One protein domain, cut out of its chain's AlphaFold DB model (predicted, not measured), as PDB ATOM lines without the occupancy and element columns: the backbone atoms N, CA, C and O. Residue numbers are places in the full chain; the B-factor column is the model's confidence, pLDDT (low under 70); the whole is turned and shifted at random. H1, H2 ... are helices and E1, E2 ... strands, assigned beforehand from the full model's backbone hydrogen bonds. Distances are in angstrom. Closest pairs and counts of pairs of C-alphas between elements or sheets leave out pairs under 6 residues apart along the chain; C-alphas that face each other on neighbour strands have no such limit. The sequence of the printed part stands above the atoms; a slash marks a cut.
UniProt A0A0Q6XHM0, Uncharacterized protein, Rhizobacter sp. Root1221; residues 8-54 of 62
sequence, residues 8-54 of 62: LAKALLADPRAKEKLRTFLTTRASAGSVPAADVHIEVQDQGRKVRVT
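This is residues 8 to 54 of the 62 residues of an uncharacterized protein of Rhizobacter sp. Root1221 (UniProt A0A0Q6XHM0). A short helix, H1, and a long one, H2, meet at a corner, and both pack on strand E1 of the hairpin E1 and E2; H2 runs on past the hairpin, and residues 30 to 36, of which 30 to 31 belong to H2 and the rest to the link to E1, stand free. The printed part has 47 residues, with two named helices, then two named strands in an antiparallel sheet: a mixed class. It is only just compact, close to loose, with a radius of gyration of the C-alphas of 11.4 A, a rod spanning 36 by 16 by 13 A.

Start at H1, residues 8 to 14; with residues 18 to 19 alone, H2, residues 16 to 31, only just touches it, only at the corner, with 3 pairs of C-alphas within 8 A, the closest Leu 13 and Lys 19 at 5.2 A. Their lines are about perpendicular, 78 degrees. In both, every O i to N i+4 pair is within hydrogen-bond range. Look next at E1, residues 42 to 46: its closest C-alphas to the helices are Val 44 to Leu 12, 5.7 A, and Ile 42 to Ala 18, 5.8 A. E2, residues 49 to 53, is its antiparallel neighbour in a hairpin, with N 44 and O 51 at 2.9 A. H2 and E2 are apart.

Find C-alpha 8 at (156.984, 264.622, 247.203), where H1 begins; H2 is 22.7 A long, E1 11.9 A, and E2 12.5 A, ending at C-alpha 53 (157.536, 264.853, 237.993).

The farthest C-alphas, Gly 33 and Gly 48, are 36.5 A apart. The printed part has no cut, no link is long, and pLDDT is under 70 at residues 30 to 39.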
ATOM      1  N   LEU A   8     157.472 264.735 248.576       83.69
ATOM      2  CA  LEU A   8     156.984 264.622 247.203       83.69
ATOM      3  C   LEU A   8     156.649 263.173 246.804       83.69
ATOM      4  O   LEU A   8     155.647 262.933 246.134       83.69
ATOM      5  N   ALA A   9     157.454 262.188 247.219       84.06
ATOM      6  CA  ALA A   9     157.150 260.783 246.950       84.06
ATOM      7  C   ALA A   9     155.889 260.333 247.701       84.06
ATOM      8  O   ALA A   9     155.092 259.574 247.151       84.06
ATOM      9  N   LYS A  10     155.678 260.823 248.929       86.38
ATOM     10  CA  LYS A  10     154.447 260.552 249.686       86.38
ATOM     11  C   LYS A  10     153.233 261.175 248.999       86.38
ATOM     12  O   LYS A  10     152.239 260.478 248.833       86.38
ATOM     13  N   ALA A  11     153.330 262.429 248.556       86.38
ATOM     14  CA  ALA A  11     152.264 263.114 247.827       86.38
ATOM     15  C   ALA A  11     151.903 262.378 246.525       86.38
ATOM     16  O   ALA A  11     150.733 262.111 246.259       86.38
ATOM     17  N   LEU A  12     152.912 261.943 245.766       88.69
ATOM     18  CA  LEU A  12     152.718 261.174 244.537       88.69
ATOM     19  C   LEU A  12     152.016 259.835 244.802       88.69
ATOM     20  O   LEU A  12     151.124 259.446 244.055       88.69
ATOM     21  N   LEU A  13     152.406 259.125 245.864       86.81
ATOM     22  CA  LEU A  13     151.789 257.850 246.238       86.81
ATOM     23  C   LEU A  13     150.396 258.009 246.868       86.81
ATOM     24  O   LEU A  13     149.629 257.044 246.858       86.81
ATOM     25  N   ALA A  14     150.083 259.185 247.416       88.38
ATOM     26  CA  ALA A  14     148.776 259.520 247.972       88.38
ATOM     27  C   ALA A  14     147.761 259.927 246.889       88.38
ATOM     28  O   ALA A  14     146.571 259.676 247.064       88.38
ATOM     29  N   ASP A  15     148.210 260.502 245.769       87.62
ATOM     30  CA  ASP A  15     147.361 260.813 244.615       87.62
ATOM     31  C   ASP A  15     147.071 259.533 243.795       87.62
ATOM     32  O   ASP A  15     147.988 258.946 243.206       87.62
ATOM     33  N   PRO A  16     145.801 259.080 243.702       87.62
ATOM     34  CA  PRO A  16     145.449 257.851 242.989       87.62
ATOM     35  C   PRO A  16     145.825 257.873 241.503       87.62
ATOM     36  O   PRO A  16     146.276 256.860 240.968       87.62
ATOM     37  N   ARG A  17     145.679 259.028 240.839       88.06
ATOM     38  CA  ARG A  17     145.985 259.182 239.410       88.06
ATOM     39  C   ARG A  17     147.489 259.200 239.184       88.06
ATOM     40  O   ARG A  17     147.982 258.576 238.243       88.06
ATOM     41  N   ALA A  18     148.228 259.895 240.045       87.94
ATOM     42  CA  ALA A  18     149.683 259.935 239.959       87.94
ATOM     43  C   ALA A  18     150.303 258.557 240.224       87.94
ATOM     44  O   ALA A  18     151.189 258.116 239.487       87.94
ATOM     45  N   LYS A  19     149.783 257.840 241.226       89.44
ATOM     46  CA  LYS A  19     150.170 256.466 241.549       89.44
ATOM     47  C   LYS A  19     149.913 255.506 240.390       89.44
ATOM     48  O   LYS A  19     150.769 254.671 240.095       89.44
ATOM     49  N   GLU A  20     148.769 255.617 239.719       89.31
ATOM     50  CA  GLU A  20     148.460 254.793 238.550       89.31
ATOM     51  C   GLU A  20     149.434 255.060 237.396       89.31
ATOM     52  O   GLU A  20     150.016 254.114 236.866       89.31
ATOM     53  N   LYS A  21     149.706 256.331 237.075       86.50
ATOM     54  CA  LYS A  21     150.701 256.700 236.052       86.50
ATOM     55  C   LYS A  21     152.101 256.187 236.389       86.50
ATOM     56  O   LYS A  21     152.788 255.668 235.508       86.50
ATOM     57  N   LEU A  22     152.516 256.288 237.654       87.25
ATOM     58  CA  LEU A  22     153.792 255.738 238.110       87.25
ATOM     59  C   LEU A  22     153.832 254.217 237.949       87.25
ATOM     60  O   LEU A  22     154.833 253.677 237.480       87.25
ATOM     61  N   ARG A  23     152.750 253.519 238.310       88.19
ATOM     62  CA  ARG A  23     152.654 252.066 238.141       88.19
ATOM     63  C   ARG A  23     152.794 251.684 236.673       88.19
ATOM     64  O   ARG A  23     153.622 250.832 236.376       88.19
ATOM     65  N   THR A  24     152.060 252.350 235.783       86.56
ATOM     66  CA  THR A  24     152.141 252.132 234.333       86.56
ATOM     67  C   THR A  24     153.565 252.326 233.827       86.56
ATOM     68  O   THR A  24     154.091 251.449 233.150       86.56
ATOM     69  N   PHE A  25     154.237 253.411 234.224       84.31
ATOM     70  CA  PHE A  25     155.638 253.643 233.866       84.31
ATOM     71  C   PHE A  25     156.554 252.486 234.288       84.31
ATOM     72  O   PHE A  25     157.352 251.999 233.485       84.31
ATOM     73  N   LEU A  26     156.427 252.021 235.534       84.25
ATOM     74  CA  LEU A  26     157.241 250.926 236.058       84.25
ATOM     75  C   LEU A  26     156.956 249.604 235.336       84.25
ATOM     76  O   LEU A  26     157.897 248.900 234.976       84.25
ATOM     77  N   THR A  27     155.684 249.278 235.083       83.44
ATOM     78  CA  THR A  27     155.303 248.040 234.389       83.44
ATOM     79  C   THR A  27     155.717 248.049 232.923       83.44
ATOM     80  O   THR A  27     156.286 247.073 232.448       83.44
ATOM     81  N   THR A  28     155.506 249.159 232.210       77.56
ATOM     82  CA  THR A  28     155.873 249.274 230.792       77.56
ATOM     83  C   THR A  28     157.386 249.177 230.612       77.56
ATOM     84  O   THR A  28     157.853 248.495 229.704       77.56
ATOM     85  N   ARG A  29     158.173 249.790 231.505       70.12
ATOM     86  CA  ARG A  29     159.638 249.725 231.440       70.12
ATOM     87  C   ARG A  29     160.206 248.372 231.880       70.12
ATOM     88  O   ARG A  29     161.246 247.974 231.371       70.12
ATOM     89  N   ALA A  30     159.540 247.655 232.789       60.41
ATOM     90  CA  ALA A  30     159.938 246.295 233.169       60.41
ATOM     91  C   ALA A  30     159.793 245.302 232.002       60.41
ATOM     92  O   ALA A  30     160.610 244.398 231.863       60.41
ATOM     93  N   SER A  31     158.779 245.491 231.150       59.22
ATOM     94  CA  SER A  31     158.569 244.679 229.945       59.22
ATOM     95  C   SER A  31     159.459 245.093 228.773       59.22
ATOM     96  O   SER A  31     159.774 244.271 227.916       59.22
ATOM     97  N   ALA A  32     159.861 246.362 228.722       59.44
ATOM     98  CA  ALA A  32     160.569 246.938 227.595       59.44
ATOM     99  C   ALA A  32     162.022 247.239 227.989       59.44
ATOM    100  O   ALA A  32     162.364 248.353 228.391       59.44
ATOM    101  N   GLY A  33     162.874 246.211 227.916       53.66
ATOM    102  CA  GLY A  33     164.313 246.336 228.137       53.66
ATOM    103  C   GLY A  33     164.877 247.545 227.386       53.66
ATOM    104  O   GLY A  33     164.855 247.593 226.162       53.66
ATOM    105  N   SER A  34     165.342 248.537 228.146       54.22
ATOM    106  CA  SER A  34     166.041 249.728 227.649       54.22
ATOM    107  C   SER A  34     165.287 250.591 226.628       54.22
ATOM    108  O   SER A  34     165.921 251.221 225.785       54.22
ATOM    109  N   VAL A  35     163.957 250.700 226.707       51.62
ATOM    110  CA  VAL A  35     163.266 251.760 225.950       51.62
ATOM    111  C   VAL A  35     163.590 253.112 226.601       51.62
ATOM    112  O   VAL A  35     163.483 253.221 227.833       51.62
ATOM    113  N   PRO A  36     164.024 254.135 225.831       53.00
ATOM    114  CA  PRO A  36     164.241 255.472 226.371       53.00
ATOM    115  C   PRO A  36     162.967 255.901 227.087       53.00
ATOM    116  O   PRO A  36     161.869 255.609 226.613       53.00
ATOM    117  N   ALA A  37     163.108 256.520 228.261       55.81
ATOM    118  CA  ALA A  37     161.965 257.020 229.009       55.81
ATOM    119  C   ALA A  37     161.210 257.991 228.095       55.81
ATOM    120  O   ALA A  37     161.612 259.142 227.953       55.81
ATOM    121  N   ALA A  38     160.158 257.504 227.431       55.06
ATOM    122  CA  ALA A  38     159.198 258.351 226.750       55.06
ATOM    123  C   ALA A  38     158.776 259.428 227.753       55.06
ATOM    124  O   ALA A  38     158.755 259.131 228.948       55.06
ATOM    125  N   ASP A  39     158.499 260.640 227.273       63.78
ATOM    126  CA  ASP A  39     158.100 261.842 228.021       63.78
ATOM    127  C   ASP A  39     156.932 261.586 229.001       63.78
ATOM    128  O   ASP A  39     155.794 262.019 228.819       63.78
ATOM    129  N   VAL A  40     157.186 260.829 230.065       74.44
ATOM    130  CA  VAL A  40     156.208 260.469 231.075       74.44
ATOM    131  C   VAL A  40     156.282 261.554 232.118       74.44
ATOM    132  O   VAL A  40     157.248 261.684 232.867       74.44
ATOM    133  N   HIS A  41     155.220 262.340 232.148       84.25
ATOM    134  CA  HIS A  41     155.059 263.432 233.082       84.25
ATOM    135  C   HIS A  41     153.903 263.116 234.012       84.25
ATOM    136  O   HIS A  41     152.760 262.919 233.587       84.25
ATOM    137  N   ILE A  42     154.225 263.035 235.296       88.31
ATOM    138  CA  ILE A  42     153.261 262.776 236.352       88.31
ATOM    139  C   ILE A  42     152.995 264.106 237.041       88.31
ATOM    140  O   ILE A  42     153.888 264.690 237.651       88.31
ATOM    141  N   GLU A  43     151.772 264.602 236.905       90.62
ATOM    142  CA  GLU A  43     151.310 265.751 237.674       90.62
ATOM    143  C   GLU A  43     150.889 265.282 239.065       90.62
ATOM    144  O   GLU A  43     150.154 264.302 239.188       90.62
ATOM    145  N   VAL A  44     151.362 265.978 240.093       89.94
ATOM    146  CA  VAL A  44     151.070 265.702 241.502       89.94
ATOM    147  C   VAL A  44     150.697 267.013 242.176       89.94
ATOM    148  O   VAL A  44     151.326 268.041 241.920       89.94
ATOM    149  N   GLN A  45     149.688 266.992 243.045       86.25
ATOM    150  CA  GLN A  45     149.500 268.077 244.002       86.25
ATOM    151  C   GLN A  45     150.422 267.869 245.201       86.25
ATOM    152  O   GLN A  45     150.279 266.895 245.934       86.25
ATOM    153  N   ASP A  46     151.341 268.803 245.415       84.50
ATOM    154  CA  ASP A  46     152.221 268.836 246.578       84.50
ATOM    155  C   ASP A  46     152.113 270.208 247.246       84.50
ATOM    156  O   ASP A  46     152.250 271.242 246.591       84.50
ATOM    157  N   GLN A  47     151.795 270.226 248.542       82.00
ATOM    158  CA  GLN A  47     151.682 271.453 249.348       82.00
ATOM    159  C   GLN A  47     150.797 272.551 248.712       82.00
ATOM    160  O   GLN A  47     151.112 273.740 248.752       82.00
ATOM    161  N   GLY A  48     149.687 272.152 248.080       83.50
ATOM    162  CA  GLY A  48     148.755 273.075 247.419       83.50
ATOM    163  C   GLY A  48     149.216 273.587 246.049       83.50
ATOM    164  O   GLY A  48     148.540 274.421 245.448       83.50
ATOM    165  N   ARG A  49     150.336 273.086 245.517       85.69
ATOM    166  CA  ARG A  49     150.852 273.413 244.182       85.69
ATOM    167  C   ARG A  49     150.803 272.191 243.277       85.69
ATOM    168  O   ARG A  49     151.002 271.067 243.724       85.69
ATOM    169  N   LYS A  50     150.553 272.405 241.984       88.38
ATOM    170  CA  LYS A  50     150.735 271.356 240.974       88.38
ATOM    171  C   LYS A  50     152.205 271.296 240.578       88.38
ATOM    172  O   LYS A  50     152.765 272.299 240.141       88.38
ATOM    173  N   VAL A  51     152.805 270.122 240.714       89.44
ATOM    174  CA  VAL A  51     154.200 269.845 240.372       89.44
ATOM    175  C   VAL A  51     154.240 268.767 239.295       89.44
ATOM    176  O   VAL A  51     153.456 267.819 239.320       89.44
ATOM    177  N   ARG A  52     155.157 268.915 238.339       89.12
ATOM    178  CA  ARG A  52     155.395 267.950 237.264       89.12
ATOM    179  C   ARG A  52     156.633 267.125 237.598       89.12
ATOM    180  O   ARG A  52     157.705 267.683 237.810       89.12
ATOM    181  N   VAL A  53     156.476 265.806 237.653       86.88
ATOM    182  CA  VAL A  53     157.536 264.853 237.993       86.88
ATOM    183  C   VAL A  53     157.852 263.986 236.780       86.88
ATOM    184  O   VAL A  53     156.955 263.367 236.205       86.88
ATOM    185  N   THR A  54     159.133 263.911 236.427       85.56
ATOM    186  CA  THR A  54     159.647 263.012 235.388       85.56
ATOM    187  C   THR A  54     160.389 261.853 236.061       85.56
ATOM    188  O   THR A  54     161.468 262.053 236.627       85.56
TER     189      THR A  54